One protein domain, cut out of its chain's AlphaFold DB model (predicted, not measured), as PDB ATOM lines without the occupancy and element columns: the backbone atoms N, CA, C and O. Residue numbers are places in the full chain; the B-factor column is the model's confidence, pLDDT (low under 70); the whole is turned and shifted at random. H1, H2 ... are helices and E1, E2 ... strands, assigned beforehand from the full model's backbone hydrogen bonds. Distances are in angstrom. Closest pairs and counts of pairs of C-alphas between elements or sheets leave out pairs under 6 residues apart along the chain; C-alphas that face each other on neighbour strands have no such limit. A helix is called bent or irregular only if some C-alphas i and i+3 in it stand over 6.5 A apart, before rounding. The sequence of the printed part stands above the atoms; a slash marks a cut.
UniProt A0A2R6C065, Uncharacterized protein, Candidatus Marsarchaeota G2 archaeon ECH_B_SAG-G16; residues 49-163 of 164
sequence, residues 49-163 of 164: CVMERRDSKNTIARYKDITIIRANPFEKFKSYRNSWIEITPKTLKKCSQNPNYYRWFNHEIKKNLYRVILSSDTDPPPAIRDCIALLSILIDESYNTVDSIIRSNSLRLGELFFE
ATOM      1  N   CYS A  49      -3.871  50.594 -13.561       71.31
ATOM      2  CA  CYS A  49      -3.850  49.394 -12.719       71.31
ATOM      3  C   CYS A  49      -4.389  48.129 -13.413       71.31
ATOM      4  O   CYS A  49      -5.135  48.177 -14.395       71.31
ATOM      5  N   VAL A  50      -4.039  46.965 -12.862       74.88
ATOM      6  CA  VAL A  50      -4.596  45.673 -13.271       74.88
ATOM      7  C   VAL A  50      -5.930  45.449 -12.575       74.88
ATOM      8  O   VAL A  50      -5.990  45.301 -11.351       74.88
ATOM      9  N   MET A  51      -6.994  45.345 -13.366       77.31
ATOM     10  CA  MET A  51      -8.340  45.116 -12.853       77.31
ATOM     11  C   MET A  51      -8.578  43.624 -12.640       77.31
ATOM     12  O   MET A  51      -8.574  42.841 -13.594       77.31
ATOM     13  N   GLU A  52      -8.802  43.223 -11.388       79.62
ATOM     14  CA  GLU A  52      -9.200  41.861 -11.041       79.62
ATOM     15  C   GLU A  52     -10.726  41.727 -11.063       79.62
ATOM     16  O   GLU A  52     -11.446  42.456 -10.387       79.62
ATOM     17  N   ARG A  53     -11.230  40.748 -11.814       77.94
ATOM     18  CA  ARG A  53     -12.628  40.317 -11.769       77.94
ATOM     19  C   ARG A  53     -12.690  38.822 -11.510       77.94
ATOM     20  O   ARG A  53     -11.951  38.045 -12.113       77.94
ATOM     21  N   ARG A  54     -13.595  38.409 -10.630       77.38
ATOM     22  CA  ARG A  54     -13.939  37.000 -10.444       77.38
ATOM     23  C   ARG A  54     -15.165  36.688 -11.297       77.38
ATOM     24  O   ARG A  54     -16.179  37.365 -11.175       77.38
ATOM     25  N   ASP A  55     -15.054  35.684 -12.156       73.06
ATOM     26  CA  ASP A  55     -16.207  35.049 -12.791       73.06
ATOM     27  C   ASP A  55     -16.523  33.716 -12.088       73.06
ATOM     28  O   ASP A  55     -15.927  33.383 -11.062       73.06
ATOM     29  N   SER A  56     -17.493  32.962 -12.606       67.88
ATOM     30  CA  SER A  56     -17.937  31.707 -11.989       67.88
ATOM     31  C   SER A  56     -16.884  30.594 -11.970       67.88
ATOM     32  O   SER A  56     -17.102  29.607 -11.280       67.88
ATOM     33  N   LYS A  57     -15.773  30.712 -12.713       69.31
ATOM     34  CA  LYS A  57     -14.741  29.664 -12.852       69.31
ATOM     35  C   LYS A  57     -13.311  30.165 -12.652       69.31
ATOM     36  O   LYS A  57     -12.412  29.373 -12.374       69.31
ATOM     37  N   ASN A  58     -13.075  31.462 -12.802       74.12
ATOM     38  CA  ASN A  58     -11.758  32.067 -12.865       74.12
ATOM     39  C   ASN A  58     -11.699  33.353 -12.040       74.12
ATOM     40  O   ASN A  58     -12.651  34.129 -11.947       74.12
ATOM     41  N   THR A  59     -10.506  33.641 -11.532       82.81
ATOM     42  CA  THR A  59     -10.125  35.001 -11.159       82.81
ATOM     43  C   THR A  59      -9.247  35.550 -12.278       82.81
ATOM     44  O   THR A  59      -8.162  35.030 -12.529       82.81
ATOM     45  N   ILE A  60      -9.728  36.577 -12.976       84.25
ATOM     46  CA  ILE A  60      -9.094  37.149 -14.164       84.25
ATOM     47  C   ILE A  60      -8.573  38.544 -13.829       84.25
ATOM     48  O   ILE A  60      -9.328  39.404 -13.389       84.25
ATOM     49  N   ALA A  61      -7.287  38.772 -14.060       83.62
ATOM     50  CA  ALA A  61      -6.672  40.091 -14.104       83.62
ATOM     51  C   ALA A  61      -6.581  40.562 -15.558       83.62
ATOM     52  O   ALA A  61      -6.151  39.800 -16.425       83.62
ATOM     53  N   ARG A  62      -6.966  41.811 -15.829       83.94
ATOM     54  CA  ARG A  62      -6.800  42.431 -17.149       83.94
ATOM     55  C   ARG A  62      -6.107  43.776 -17.050       83.94
ATOM     56  O   ARG A  62      -6.393  44.555 -16.143       83.94
ATOM     57  N   TYR A  63      -5.239  44.038 -18.016       81.31
ATOM     58  CA  TYR A  63      -4.603  45.329 -18.238       81.31
ATOM     59  C   TYR A  63      -4.323  45.481 -19.726       81.31
ATOM     60  O   TYR A  63      -3.638  44.634 -20.292       81.31
ATOM     61  N   LYS A  64      -4.858  46.531 -20.358       83.25
ATOM     62  CA  LYS A  64      -4.812  46.684 -21.823       83.25
ATOM     63  C   LYS A  64      -5.294  45.387 -22.511       83.25
ATOM     64  O   LYS A  64      -6.383  44.901 -22.204       83.25
ATOM     65  N   ASP A  65      -4.497  44.818 -23.408       83.94
ATOM     66  CA  ASP A  65      -4.724  43.548 -24.105       83.94
ATOM     67  C   ASP A  65      -4.222  42.313 -23.326       83.94
ATOM     68  O   ASP A  65      -4.511  41.169 -23.691       83.94
ATOM     69  N   ILE A  66      -3.526  42.519 -22.207       86.75
ATOM     70  CA  ILE A  66      -2.982  41.458 -21.363       86.75
ATOM     71  C   ILE A  66      -4.090  40.869 -20.489       86.75
ATOM     72  O   ILE A  66      -4.767  41.560 -19.722       86.75
ATOM     73  N   THR A  67      -4.241  39.546 -20.559       88.75
ATOM     74  CA  THR A  67      -5.136  38.772 -19.691       88.75
ATOM     75  C   THR A  67      -4.336  37.770 -18.871       88.75
ATOM     76  O   THR A  67      -3.615  36.949 -19.433       88.75
ATOM     77  N   ILE A  68      -4.512  37.797 -17.550       88.44
ATOM     78  CA  ILE A  68      -3.897  36.873 -16.595       88.44
ATOM     79  C   ILE A  68      -5.004  36.095 -15.890       88.44
ATOM     80  O   ILE A  68      -5.906  36.676 -15.291       88.44
ATOM     81  N   ILE A  69      -4.933  34.772 -15.944       88.50
ATOM     82  CA  ILE A  69      -5.869  33.872 -15.278       88.50
ATOM     83  C   ILE A  69      -5.179  33.314 -14.045       88.50
ATOM     84  O   ILE A  69      -4.195  32.584 -14.157       88.50
ATOM     85  N   ARG A  70      -5.708  33.626 -12.865       85.38
ATOM     86  CA  ARG A  70      -5.250  33.008 -11.625       85.38
ATOM     87  C   ARG A  70      -5.829  31.613 -11.514       85.38
ATOM     88  O   ARG A  70      -7.050  31.436 -11.484       85.38
ATOM     89  N   ALA A  71      -4.947  30.633 -11.406       78.88
ATOM     90  CA  ALA A  71      -5.327  29.250 -11.244       78.88
ATOM     91  C   ALA A  71      -6.038  29.033  -9.900       78.88
ATOM     92  O   ALA A  71      -5.420  29.119  -8.838       78.88
ATOM     93  N   ASN A  72      -7.341  28.750  -9.942       78.38
ATOM     94  CA  ASN A  72      -8.163  28.594  -8.745       78.38
ATOM     95  C   ASN A  72      -7.830  27.279  -8.012       78.38
ATOM     96  O   ASN A  72      -8.052  26.216  -8.573       78.38
ATOM     97  N   PRO A  73      -7.376  27.291  -6.746       72.38
ATOM     98  CA  PRO A  73      -7.058  26.061  -6.016       72.38
ATOM     99  C   PRO A  73      -8.284  25.205  -5.648       72.38
ATOM    100  O   PRO A  73      -8.128  24.124  -5.083       72.38
ATOM    101  N   PHE A  74      -9.509  25.659  -5.909       73.19
ATOM    102  CA  PHE A  74     -10.732  24.933  -5.555       73.19
ATOM    103  C   PHE A  74     -11.436  24.307  -6.760       73.19
ATOM    104  O   PHE A  74     -12.138  23.312  -6.591       73.19
ATOM    105  N   GLU A  75     -11.202  24.821  -7.969       76.75
ATOM    106  CA  GLU A  75     -11.905  24.408  -9.186       76.75
ATOM    107  C   GLU A  75     -10.991  24.434 -10.410       76.75
ATOM    108  O   GLU A  75     -10.033  25.201 -10.476       76.75
ATOM    109  N   LYS A  76     -11.300  23.601 -11.409       81.69
ATOM    110  CA  LYS A  76     -10.581  23.606 -12.688       81.69
ATOM    111  C   LYS A  76     -10.821  24.947 -13.392       81.69
ATOM    112  O   LYS A  76     -11.949  25.221 -13.802       81.69
ATOM    113  N   PHE A  77      -9.774  25.756 -13.550       77.81
ATOM    114  CA  PHE A  77      -9.846  26.982 -14.347       77.81
ATOM    115  C   PHE A  77      -9.878  26.640 -15.848       77.81
ATOM    116  O   PHE A  77      -9.680  25.492 -16.251       77.81
ATOM    117  N   LYS A  78     -10.151  27.613 -16.715       77.31
ATOM    118  CA  LYS A  78     -10.027  27.415 -18.168       77.31
ATOM    119  C   LYS A  78      -9.049  28.429 -18.729       77.31
ATOM    120  O   LYS A  78      -9.305  29.621 -18.610       77.31
ATOM    121  N   SER A  79      -7.956  27.967 -19.341       80.44
ATOM    122  CA  SER A  79      -7.046  28.857 -20.063       80.44
ATOM    123  C   SER A  79      -7.712  29.394 -21.340       80.44
ATOM    124  O   SER A  79      -8.501  28.699 -21.992       80.44
ATOM    125  N   TYR A  80      -7.423  30.647 -21.696       80.88
ATOM    126  CA  TYR A  80      -7.855  31.250 -22.958       80.88
ATOM    127  C   TYR A  80      -6.664  31.357 -23.915       80.88
ATOM    128  O   TYR A  80      -5.498  31.292 -23.522       80.88
ATOM    129  N   ARG A  81      -6.937  31.535 -25.212       80.06
ATOM    130  CA  ARG A  81      -5.860  31.800 -26.171       80.06
ATOM    131  C   ARG A  81      -5.165  33.106 -25.779       80.06
ATOM    132  O   ARG A  81      -5.836  34.096 -25.519       80.06
ATOM    133  N   ASN A  82      -3.834  33.091 -25.762       84.56
ATOM    134  CA  ASN A  82      -2.988  34.238 -25.413       84.56
ATOM    135  C   ASN A  82      -3.148  34.776 -23.978       84.56
ATOM    136  O   ASN A  82      -2.647  35.858 -23.693       84.56
ATOM    137  N   SER A  83      -3.767  34.027 -23.062       89.56
ATOM    138  CA  SER A  83      -3.749  34.390 -21.643       89.56
ATOM    139  C   SER A  83      -2.483  33.901 -20.947       89.56
ATOM    140  O   SER A  83      -1.998  32.802 -21.227       89.56
ATOM    141  N   TRP A  84      -2.015  34.682 -19.983       91.62
ATOM    142  CA  TRP A  84      -1.047  34.262 -18.979       91.62
ATOM    143  C   TRP A  84      -1.739  33.486 -17.861       91.62
ATOM    144  O   TRP A  84      -2.912  33.721 -17.571       91.62
ATOM    145  N   ILE A  85      -1.020  32.559 -17.236       91.44
ATOM    146  CA  ILE A  85      -1.516  31.736 -16.132       91.44
ATOM    147  C   ILE A  85      -0.693  32.053 -14.891       91.44
ATOM    148  O   ILE A  85       0.512  31.822 -14.856       91.44
ATOM    149  N   GLU A  86      -1.357  32.563 -13.865       89.12
ATOM    150  CA  GLU A  86      -0.774  32.830 -12.557       89.12
ATOM    151  C   GLU A  86      -1.016  31.627 -11.638       89.12
ATOM    152  O   GLU A  86      -2.165  31.251 -11.380       89.12
ATOM    153  N   ILE A  87       0.062  31.028 -11.133       88.19
ATOM    154  CA  ILE A  87       0.024  29.898 -10.200       88.19
ATOM    155  C   ILE A  87       0.475  30.376  -8.821       88.19
ATOM    156  O   ILE A  87       1.542  30.975  -8.688       88.19
ATOM    157  N   THR A  88      -0.317  30.065  -7.792       86.06
ATOM    158  CA  THR A  88       0.005  30.397  -6.398       86.06
ATOM    159  C   THR A  88       0.413  29.149  -5.602       86.06
ATOM    160  O   THR A  88       0.110  28.018  -6.011       86.06
ATOM    161  N   PRO A  89       1.046  29.305  -4.423       83.62
ATOM    162  CA  PRO A  89       1.343  28.196  -3.523       83.62
ATOM    163  C   PRO A  89       0.111  27.359  -3.169       83.62
ATOM    164  O   PRO A  89       0.201  26.130  -3.106       83.62
ATOM    165  N   LYS A  90      -1.061  27.987  -2.988       84.50
ATOM    166  CA  LYS A  90      -2.309  27.246  -2.741       84.50
ATOM    167  C   LYS A  90      -2.690  26.357  -3.924       84.50
ATOM    168  O   LYS A  90      -3.129  25.227  -3.705       84.50
ATOM    169  N   THR A  91      -2.491  26.817  -5.161       87.25
ATOM    170  CA  THR A  91      -2.722  26.004  -6.365       87.25
ATOM    171  C   THR A  91      -1.795  24.791  -6.388       87.25
ATOM    172  O   THR A  91      -2.267  23.670  -6.576       87.25
ATOM    173  N   LEU A  92      -0.495  24.987  -6.143       87.56
ATOM    174  CA  LEU A  92       0.490  23.899  -6.120       87.56
ATOM    175  C   LEU A  92       0.171  22.867  -5.027       87.56
ATOM    176  O   LEU A  92       0.158  21.663  -5.288       87.56
ATOM    177  N   LYS A  93      -0.180  23.337  -3.822       86.19
ATOM    178  CA  LYS A  93      -0.605  22.480  -2.705       86.19
ATOM    179  C   LYS A  93      -1.868  21.686  -3.035       86.19
ATOM    180  O   LYS A  93      -1.965  20.515  -2.683       86.19
ATOM    181  N   LYS A  94      -2.841  22.282  -3.731       85.94
ATOM    182  CA  LYS A  94      -4.029  21.537  -4.172       85.94
ATOM    183  C   LYS A  94      -3.655  20.406  -5.124       85.94
ATOM    184  O   LYS A  94      -4.187  19.305  -4.990       85.94
ATOM    185  N   CYS A  95      -2.769  20.681  -6.081       86.75
ATOM    186  CA  CYS A  95      -2.334  19.691  -7.061       86.75
ATOM    187  C   CYS A  95      -1.701  18.481  -6.383       86.75
ATOM    188  O   CYS A  95      -2.066  17.357  -6.710       86.75
ATOM    189  N   SER A  96      -0.830  18.693  -5.394       83.50
ATOM    190  CA  SER A  96      -0.203  17.580  -4.676       83.50
ATOM    191  C   SER A  96      -1.191  16.757  -3.838       83.50
ATOM    192  O   SER A  96      -0.946  15.583  -3.582       83.50
ATOM    193  N   GLN A  97      -2.326  17.339  -3.438       87.56
ATOM    194  CA  GLN A  97      -3.322  16.689  -2.578       87.56
ATOM    195  C   GLN A  97      -4.492  16.039  -3.334       87.56
ATOM    196  O   GLN A  97      -5.245  15.272  -2.738       87.56
ATOM    197  N   ASN A  98      -4.704  16.348  -4.619       88.50
ATOM    198  CA  ASN A  98      -5.864  15.865  -5.375       88.50
ATOM    199  C   ASN A  98      -5.465  15.315  -6.761       88.50
ATOM    200  O   ASN A  98      -5.231  16.103  -7.679       88.50
ATOM    201  N   PRO A  99      -5.491  13.981  -6.966       86.69
ATOM    202  CA  PRO A  99      -5.077  13.352  -8.225       86.69
ATOM    203  C   PRO A  99      -5.876  13.786  -9.465       86.69
ATOM    204  O   PRO A  99      -5.322  13.917 -10.558       86.69
ATOM    205  N   ASN A 100      -7.181  14.033  -9.320       85.81
ATOM    206  CA  ASN A 100      -8.038  14.458 -10.433       85.81
ATOM    207  C   ASN A 100      -7.766  15.907 -10.841       85.81
ATOM    208  O   ASN A 100      -7.827  16.246 -12.026       85.81
ATOM    209  N   TYR A 101      -7.472  16.756  -9.860       87.25
ATOM    210  CA  TYR A 101      -7.049  18.129 -10.093       87.25
ATOM    211  C   TYR A 101      -5.644  18.159 -10.706       87.25
ATOM    212  O   TYR A 101      -5.443  18.822 -11.716       87.25
ATOM    213  N   TYR A 102      -4.716  17.358 -10.177       88.44
ATOM    214  CA  TYR A 102      -3.358  17.185 -10.695       88.44
ATOM    215  C   TYR A 102      -3.322  16.852 -12.188       88.44
ATOM    216  O   TYR A 102      -2.655  17.549 -12.944       88.44
ATOM    217  N   ARG A 103      -4.055  15.823 -12.637       87.62
ATOM    218  CA  ARG A 103      -4.034  15.404 -14.053       87.62
ATOM    219  C   ARG A 103      -4.450  16.530 -14.992       87.62
ATOM    220  O   ARG A 103      -3.825  16.749 -16.024       87.62
ATOM    221  N   TRP A 104      -5.517  17.232 -14.624       89.31
ATOM    222  CA  TRP A 104      -6.000  18.364 -15.401       89.31
ATOM    223  C   TRP A 104      -5.011  19.542 -15.349       89.31
ATOM    224  O   TRP A 104      -4.711  20.119 -16.388       89.31
ATOM    225  N   PHE A 105      -4.456  19.848 -14.174       90.25
ATOM    226  CA  PHE A 105      -3.477  20.918 -14.002       90.25
ATOM    227  C   PHE A 105      -2.218  20.652 -14.826       90.25
ATOM    228  O   PHE A 105      -1.815  21.510 -15.599       90.25
ATOM    229  N   ASN A 106      -1.637  19.455 -14.727       90.56
ATOM    230  CA  ASN A 106      -0.457  19.060 -15.492       90.56
ATOM    231  C   ASN A 106      -0.704  19.246 -17.003       90.56
ATOM    232  O   ASN A 106       0.076  19.918 -17.675       90.56
ATOM    233  N   HIS A 107      -1.846  18.768 -17.514       89.81
ATOM    234  CA  HIS A 107      -2.225  18.973 -18.915       89.81
ATOM    235  C   HIS A 107      -2.292  20.461 -19.307       89.81
ATOM    236  O   HIS A 107      -1.702  20.866 -20.311       89.81
ATOM    237  N   GLU A 108      -2.990  21.282 -18.519       89.56
ATOM    238  CA  GLU A 108      -3.145  22.712 -18.806       89.56
ATOM    239  C   GLU A 108      -1.825  23.484 -18.708       89.56
ATOM    240  O   GLU A 108      -1.558  24.343 -19.550       89.56
ATOM    241  N   ILE A 109      -0.986  23.179 -17.717       91.00
ATOM    242  CA  ILE A 109       0.290  23.867 -17.518       91.00
ATOM    243  C   ILE A 109       1.293  23.477 -18.600       91.00
ATOM    244  O   ILE A 109       1.897  24.374 -19.180       91.00
ATOM    245  N   LYS A 110       1.422  22.191 -18.962       90.25
ATOM    246  CA  LYS A 110       2.312  21.778 -20.064       90.25
ATOM    247  C   LYS A 110       1.964  22.476 -21.375       90.25
ATOM    248  O   LYS A 110       2.846  22.974 -22.068       90.25
ATOM    249  N   LYS A 111       0.670  22.586 -21.690       90.44
ATOM    250  CA  LYS A 111       0.188  23.262 -22.905       90.44
ATOM    251  C   LYS A 111       0.519  24.759 -22.939       90.44
ATOM    252  O   LYS A 111       0.626  25.337 -24.019       90.44
ATOM    253  N   ASN A 112       0.661  25.388 -21.775       92.00
ATOM    254  CA  ASN A 112       0.788  26.838 -21.635       92.00
ATOM    255  C   ASN A 112       2.087  27.272 -20.939       92.00
ATOM    256  O   ASN A 112       2.183  28.423 -20.517       92.00
ATOM    257  N   LEU A 113       3.087  26.391 -20.828       91.69
ATOM    258  CA  LEU A 113       4.260  26.582 -19.966       91.69
ATOM    259  C   LEU A 113       4.986  27.920 -20.209       91.69
ATOM    260  O   LEU A 113       5.392  28.584 -19.262       91.69
ATOM    261  N   TYR A 114       5.050  28.383 -21.460       93.62
ATOM    262  CA  TYR A 114       5.665  29.659 -21.876       93.62
ATOM    263  C   TYR A 114       4.829  30.924 -21.604       93.62
ATOM    264  O   TYR A 114       5.101  31.990 -22.164       93.62
ATOM    265  N   ARG A 115       3.761  30.796 -20.814       92.94
ATOM    266  CA  ARG A 115       2.928  31.898 -20.311       92.94
ATOM    267  C   ARG A 115       2.527  31.694 -18.850       92.94
ATOM    268  O   ARG A 115       1.548  32.272 -18.385       92.94
ATOM    269  N   VAL A 116       3.257  30.847 -18.133       91.94
ATOM    270  CA  VAL A 116       3.036  30.581 -16.712       91.94
ATOM    271  C   VAL A 116       3.934  31.486 -15.882       91.94
ATOM    272  O   VAL A 116       5.132  31.576 -16.140       91.94
ATOM    273  N   ILE A 117       3.357  32.122 -14.870       89.62
ATOM    274  CA  ILE A 117       4.072  32.903 -13.860       89.62
ATOM    275  C   ILE A 117       3.743  32.366 -12.468       89.62
ATOM    276  O   ILE A 117       2.658  31.824 -12.232       89.62
ATOM    277  N   LEU A 118       4.677  32.545 -11.539       85.38
ATOM    278  CA  LEU A 118       4.458  32.280 -10.123       85.38
ATOM    279  C   LEU A 118       4.123  33.587  -9.407       85.38
ATOM    280  O   LEU A 118       4.756  34.612  -9.644       85.38
ATOM    281  N   SER A 119       3.144  33.537  -8.513       77.69
ATOM    282  CA  SER A 119       2.857  34.612  -7.564       77.69
ATOM    283  C   SER A 119       2.631  34.031  -6.172       77.69
ATOM    284  O   SER A 119       2.660  32.813  -5.999       77.69
ATOM    285  N   SER A 120       2.416  34.880  -5.168       72.69
ATOM    286  CA  SER A 120       2.081  34.440  -3.813       72.69
ATOM    287  C   SER A 120       0.724  34.972  -3.374       72.69
ATOM    288  O   SER A 120       0.380  36.126  -3.614       72.69
ATOM    289  N   ASP A 121      -0.029  34.118  -2.689       70.06
ATOM    290  CA  ASP A 121      -1.287  34.434  -2.016       70.06
ATOM    291  C   ASP A 121      -1.230  34.139  -0.504       70.06
ATOM    292  O   ASP A 121      -2.269  33.936   0.142       70.06
ATOM    293  N   THR A 122      -0.011  34.070   0.041       61.41
ATOM    294  CA  THR A 122       0.287  33.884   1.464       61.41
ATOM    295  C   THR A 122       1.231  34.976   1.962       61.41
ATOM    296  O   THR A 122       2.101  35.432   1.215       61.41
ATOM    297  N   ASP A 123       1.071  35.347   3.232       63.22
ATOM    298  CA  ASP A 123       1.978  36.229   3.968       63.22
ATOM    299  C   ASP A 123       2.478  35.496   5.235       63.22
ATOM    300  O   ASP A 123       1.648  35.119   6.070       63.22
ATOM    301  N   PRO A 124       3.791  35.214   5.362       62.28
ATOM    302  CA  PRO A 124       4.837  35.486   4.373       62.28
ATOM    303  C   PRO A 124       4.727  34.593   3.116       62.28
ATOM    304  O   PRO A 124       4.148  33.498   3.163       62.28
ATOM    305  N   PRO A 125       5.281  35.029   1.967       65.81
ATOM    306  CA  PRO A 125       5.382  34.189   0.778       65.81
ATOM    307  C   PRO A 125       6.390  33.043   0.997       65.81
ATOM    308  O   PRO A 125       7.422  33.259   1.642       65.81
ATOM    309  N   PRO A 126       6.144  31.830   0.461       69.69
ATOM    310  CA  PRO A 126       7.144  30.767   0.452       69.69
ATOM    311  C   PRO A 126       8.307  31.109  -0.487       69.69
ATOM    312  O   PRO A 126       8.193  31.960  -1.372       69.69
ATOM    313  N   ALA A 127       9.427  30.402  -0.326       76.94
ATOM    314  CA  ALA A 127      10.579  30.560  -1.205       76.94
ATOM    315  C   ALA A 127      10.231  30.162  -2.652       76.94
ATOM    316  O   ALA A 127       9.716  29.066  -2.894       76.94
ATOM    317  N   ILE A 128      10.574  31.012  -3.632       76.94
ATOM    318  CA  ILE A 128      10.291  30.732  -5.051       76.94
ATOM    319  C   ILE A 128      10.936  29.428  -5.519       76.94
ATOM    320  O   ILE A 128      10.319  28.676  -6.268       76.94
ATOM    321  N   ARG A 129      12.137  29.108  -5.021       81.38
ATOM    322  CA  ARG A 129      12.837  27.855  -5.318       81.38
ATOM    323  C   ARG A 129      11.971  26.639  -4.997       81.38
ATOM    324  O   ARG A 129      11.910  25.713  -5.797       81.38
ATOM    325  N   ASP A 130      11.282  26.664  -3.863       83.62
ATOM    326  CA  ASP A 130      10.453  25.546  -3.421       83.62
ATOM    327  C   ASP A 130       9.168  25.462  -4.264       83.62
ATOM    328  O   ASP A 130       8.725  24.370  -4.616       83.62
ATOM    329  N   CYS A 131       8.607  26.605  -4.680       87.69
ATOM    330  CA  CYS A 131       7.502  26.637  -5.643       87.69
ATOM    331  C   CYS A 131       7.907  26.101  -7.023       87.69
ATOM    332  O   CYS A 131       7.143  25.344  -7.619       87.69
ATOM    333  N   ILE A 132       9.096  26.453  -7.519       89.75
ATOM    334  CA  ILE A 132       9.634  25.962  -8.796       89.75
ATOM    335  C   ILE A 132       9.901  24.461  -8.714       89.75
ATOM    336  O   ILE A 132       9.504  23.736  -9.618       89.75
ATOM    337  N   ALA A 133      10.509  23.982  -7.626       87.56
ATOM    338  CA  ALA A 133      10.752  22.557  -7.414       87.56
ATOM    339  C   ALA A 133       9.444  21.758  -7.355       87.56
ATOM    340  O   ALA A 133       9.319  20.703  -7.972       87.56
ATOM    341  N   LEU A 134       8.430  22.274  -6.657       90.62
ATOM    342  CA  LEU A 134       7.125  21.627  -6.627       90.62
ATOM    343  C   LEU A 134       6.455  21.654  -8.006       90.62
ATOM    344  O   LEU A 134       5.916  20.639  -8.438       90.62
ATOM    345  N   LEU A 135       6.511  22.781  -8.721       92.75
ATOM    346  CA  LEU A 135       5.977  22.877 -10.076       92.75
ATOM    347  C   LEU A 135       6.675  21.892 -11.020       92.75
ATOM    348  O   LEU A 135       5.980  21.196 -11.753       92.75
ATOM    349  N   SER A 136       8.004  21.789 -10.965       91.88
ATOM    350  CA  SER A 136       8.797  20.902 -11.820       91.88
ATOM    351  C   SER A 136       8.448  19.432 -11.596       91.88
ATOM    352  O   SER A 136       8.270  18.697 -12.561       91.88
ATOM    353  N   ILE A 137       8.226  19.024 -10.341       92.69
ATOM    354  CA  ILE A 137       7.714  17.685 -10.009       92.69
ATOM    355  C   ILE A 137       6.299  17.488 -10.573       92.69
ATOM    356  O   ILE A 137       6.004  16.454 -11.167       92.69
ATOM    357  N   LEU A 138       5.409  18.472 -10.405       90.19
ATOM    358  CA  LEU A 138       4.006  18.359 -10.822       90.19
ATOM    359  C   LEU A 138       3.817  18.316 -12.345       90.19
ATOM    360  O   LEU A 138       2.813  17.786 -12.822       90.19
ATOM    361  N   ILE A 139       4.739  18.887 -13.113       93.19
ATOM    362  CA  ILE A 139       4.700  18.815 -14.574       93.19
ATOM    363  C   ILE A 139       5.748  17.863 -15.138       93.19
ATOM    364  O   ILE A 139       5.868  17.796 -16.348       93.19
ATOM    365  N   ASP A 140       6.457  17.090 -14.317       92.75
ATOM    366  CA  ASP A 140       7.454  16.125 -14.799       92.75
ATOM    367  C   ASP A 140       8.471  16.769 -15.767       92.75
ATOM    368  O   ASP A 140       8.636  16.346 -16.909       92.75
ATOM    369  N   GLU A 141       9.079  17.873 -15.324       94.81
ATOM    370  CA  GLU A 141      10.115  18.626 -16.041       94.81
ATOM    371  C   GLU A 141      11.304  18.901 -15.111       94.81
ATOM    372  O   GLU A 141      11.172  18.912 -13.884       94.81
ATOM    373  N   SER A 142      12.485  19.159 -15.680       96.12
ATOM    374  CA  SER A 142      13.669  19.456 -14.865       96.12
ATOM    375  C   SER A 142      13.534  20.804 -14.142       96.12
ATOM    376  O   SER A 142      13.031  21.775 -14.712       96.12
ATOM    377  N   TYR A 143      14.042  20.891 -12.907       92.62
ATOM    378  CA  TYR A 143      14.050  22.137 -12.130       92.62
ATOM    379  C   TYR A 143      14.659  23.305 -12.922       92.62
ATOM    380  O   TYR A 143      14.044  24.362 -13.020       92.62
ATOM    381  N   ASN A 144      15.824  23.093 -13.544       92.56
ATOM    382  CA  ASN A 144      16.536  24.127 -14.301       92.56
ATOM    383  C   ASN A 144      15.730  24.614 -15.514       92.56
ATOM    384  O   ASN A 144      15.723  25.807 -15.817       92.56
ATOM    385  N   THR A 145      15.030  23.701 -16.197       94.94
ATOM    386  CA  THR A 145      14.144  24.047 -17.317       94.94
ATOM    387  C   THR A 145      13.003  24.936 -16.835       94.94
ATOM    388  O   THR A 145      12.748  25.988 -17.420       94.94
ATOM    389  N   VAL A 146      12.331  24.538 -15.751       92.88
ATOM    390  CA  VAL A 146      11.202  25.297 -15.203       92.88
ATOM    391  C   VAL A 146      11.659  26.652 -14.666       92.88
ATOM    392  O   VAL A 146      11.031  27.651 -14.995       92.88
ATOM    393  N   ASP A 147      12.762  26.721 -13.916       90.50
ATOM    394  CA  ASP A 147      13.324  27.983 -13.412       90.50
ATOM    395  C   ASP A 147      13.607  28.967 -14.555       90.50
ATOM    396  O   ASP A 147      13.122  30.099 -14.541       90.50
ATOM    397  N   SER A 148      14.303  28.507 -15.600       90.62
ATOM    398  CA  SER A 148      14.611  29.320 -16.781       90.62
ATOM    399  C   SER A 148      13.347  29.846 -17.472       90.62
ATOM    400  O   SER A 148      13.240  31.043 -17.761       90.62
ATOM    401  N   ILE A 149      12.345  28.982 -17.680       92.81
ATOM    402  CA  ILE A 149      11.088  29.380 -18.327       92.81
ATOM    403  C   ILE A 149      10.309  30.369 -17.459       92.81
ATOM    404  O   ILE A 149       9.852  31.384 -17.977       92.81
ATOM    405  N   ILE A 150      10.170  30.120 -16.153       89.19
ATOM    406  CA  ILE A 150       9.437  31.018 -15.250       89.19
ATOM    407  C   ILE A 150      10.115  32.391 -15.184       89.19
ATOM    408  O   ILE A 150       9.428  33.407 -15.290       89.19
ATOM    409  N   ARG A 151      11.450  32.452 -15.095       85.69
ATOM    410  CA  ARG A 151      12.193  33.724 -15.121       85.69
ATOM    411  C   ARG A 151      11.996  34.478 -16.437       85.69
ATOM    412  O   ARG A 151      11.743  35.683 -16.415       85.69
ATOM    413  N   SER A 152      12.072  33.777 -17.569       88.50
ATOM    414  CA  SER A 152      11.837  34.352 -18.902       88.50
ATOM    415  C   SER A 152      10.400  34.861 -19.065       88.50
ATOM    416  O   SER A 152      10.171  35.966 -19.553       88.50
ATOM    417  N   ASN A 153       9.420  34.098 -18.584       90.12
ATOM    418  CA  ASN A 153       8.011  34.470 -18.603       90.12
ATOM    419  C   ASN A 153       7.740  35.724 -17.770       90.12
ATOM    420  O   ASN A 153       7.067  36.629 -18.256       90.12
ATOM    421  N   SER A 154       8.274  35.800 -16.549       82.94
ATOM    422  CA  SER A 154       8.119  36.983 -15.699       82.94
ATOM    423  C   SER A 154       8.754  38.226 -16.326       82.94
ATOM    424  O   SER A 154       8.152  39.293 -16.264       82.94
ATOM    425  N   LEU A 155       9.919  38.094 -16.977       81.56
ATOM    426  CA  LEU A 155      10.545  39.197 -17.717       81.56
ATOM    427  C   LEU A 155       9.655  39.678 -18.870       81.56
ATOM    428  O   LEU A 155       9.309  40.853 -18.920       81.56
ATOM    429  N   ARG A 156       9.246  38.758 -19.752       86.31
ATOM    430  CA  ARG A 156       8.399  39.064 -20.916       86.31
ATOM    431  C   ARG A 156       7.071  39.684 -20.507       86.31
ATOM    432  O   ARG A 156       6.571  40.576 -21.178       86.31
ATOM    433  N   LEU A 157       6.475  39.195 -19.420       84.12
ATOM    434  CA  LEU A 157       5.255  39.785 -18.895       84.12
ATOM    435  C   LEU A 157       5.512  41.213 -18.403       84.12
ATOM    436  O   LEU A 157       4.725  42.095 -18.721       84.12
ATOM    437  N   GLY A 158       6.620  41.448 -17.693       78.31
ATOM    438  CA  GLY A 158       7.055  42.786 -17.294       78.31
ATOM    439  C   GLY A 158       7.172  43.742 -18.485       78.31
ATOM    440  O   GLY A 158       6.526  44.783 -18.483       78.31
ATOM    441  N   GLU A 159       7.904  43.363 -19.534       80.81
ATOM    442  CA  GLU A 159       8.058  44.167 -20.762       80.81
ATOM    443  C   GLU A 159       6.699  44.571 -21.364       80.81
ATOM    444  O   GLU A 159       6.477  45.740 -21.675       80.81
ATOM    445  N   LEU A 160       5.740  43.636 -21.429       81.44
ATOM    446  CA  LEU A 160       4.385  43.919 -21.918       81.44
ATOM    447  C   LEU A 160       3.626  44.935 -21.047       81.44
ATOM    448  O   LEU A 160       2.805  45.696 -21.554       81.44
ATOM    449  N   PHE A 161       3.860  44.946 -19.735       74.56
ATOM    450  CA  PHE A 161       3.180  45.859 -18.814       74.56
ATOM    451  C   PHE A 161       3.746  47.278 -18.812       74.56
ATOM    452  O   PHE A 161       3.002  48.210 -18.482       74.56
ATOM    453  N   PHE A 162       5.033  47.435 -19.123       69.06
ATOM    454  CA  PHE A 162       5.747  48.708 -18.992       69.06
ATOM    455  C   PHE A 162       6.169  49.335 -20.321       69.06
ATOM    456  O   PHE A 162       6.677  50.447 -20.279       69.06
ATOM    457  N   GLU A 163       5.912  48.685 -21.466       64.06
ATOM    458  CA  GLU A 163       6.263  49.203 -22.804       64.06
ATOM    459  C   GLU A 163       7.730  49.675 -22.883       64.06
ATOM    460  O   GLU A 163       8.014  50.748 -23.412       64.06
TER     461      GLU A 163
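What this domain is: This is residues 49 to 163 of the 164 residues of an uncharacterized protein of Candidatus Marsarchaeota G2 archaeon ECH_B_SAG-G16 (UniProt A0A2R6C065). A strongly twisted five-strand sheet has the long helix H4 crossing over it at E3 and E5, while H1, H2 and H3 gather beyond its E4 and E5 end. E1, E2 and E3 make a ribbon of two hairpins farther from the middle, and H4 runs back from H3 until its last turns are near the ribbon. The printed part has 115 residues, with four named helices and five named strands in the order E1 E2 E3 E4 H1 H2 E5 H3 H4. The sheet is mixed, in the order E1 - E2 - E3 - E4 - E5, and the class is mixed, helices and strands. The whole is compact, with a radius of gyration of the C-alphas of 13.4 A, and rounded, spanning 35 by 32 by 30 A.

Where its parts are: Begin with the sheet: find C-alpha 50 at (-4.596, 45.673, -13.271), where E1, residues 50 to 54, starts its 13.1 A. E2 is residues 59 to 63, 13.7 A long, and E3 is residues 66 to 70, 13.1 A long. E4 is residues 84 to 87, and E5 is residues 116 to 118. H4, the longest helix, runs 28.7 A through residues 143 to 162, from C-alpha 143 at (14.050, 22.137, -12.130) to C-alpha 162 at (5.747, 48.708, -18.992). H2, residues 99 to 115, measures 23.5 A; it has a kink of 47 degrees near residue 109 and is irregular, with C-alphas 111 and 114 8.5 A apart. H3 is residues 128 to 138, 15.0 A long, and H1 is residues 89 to 97.

How they stand to each other: Look first at the meander E1 E2 E3, each strand the antiparallel neighbour of the one before. N 51 and O 62 are 2.9 A apart between E1 and E2, and N 61 and O 68 are 2.8 A apart between E2 and E3, both within hydrogen-bond range. E4 is parallel to E3 at 26 degrees, with N 86 and O 69 at 2.9 A, and parallel to E5 at 37 degrees, with N 117 and O 85 at 2.9 A. E4, H1 H2 and E5 form a strand-helix-strand unit, two parallel neighbour strands joined through helices, with a right-handed crossover. H4 is on the sheet at a height of 8.0 A, over E3 and E5; on the local plane it runs across the strands, at 86 degrees to E5. The closest C-alphas of H4 and E5, those of Ile 150 and Ile 117, are 5.9 A apart. H2 is on the sheet too, and the closest C-alphas of H2 and E4, those of Arg 115 and Trp 84, are 4.8 A apart. H3 only grazes the sheet, with residues 128 to 135, and H1 is not on it. H2 touches H4 with residues 113 to 115 alone, closest at the C-alphas of Arg 115 and Asn 153, 5.9 A. H3 touches H4 at a steep tilt of 63 degrees, closest at the C-alphas of Ser 136 and Tyr 143, 5.4 A. H1 touches H3 at a shallow tilt of 32 degrees, the same way, closest at the C-alphas of Pro 89 and Cys 131, 6.7 A. H1 and H2 touch only at the corner, with the C-alphas of Cys 95 and Tyr 102 at 4.5 A. In H1, H3 and H4 every O i to N i+4 pair is within hydrogen-bond range; in H2, 10 of 13 are.

The domain as a whole: The two C-alphas farthest apart are those of Pro 99 and Glu 163, at 40.3 A. The printed part runs from 49 to 163 and has no cut. The link from E3 to E4, residues 71 to 83, is long. The mean pLDDT of the printed part is 83.9; look for values under 70 at residues 56 to 57, 122 to 126 and 162 to 163.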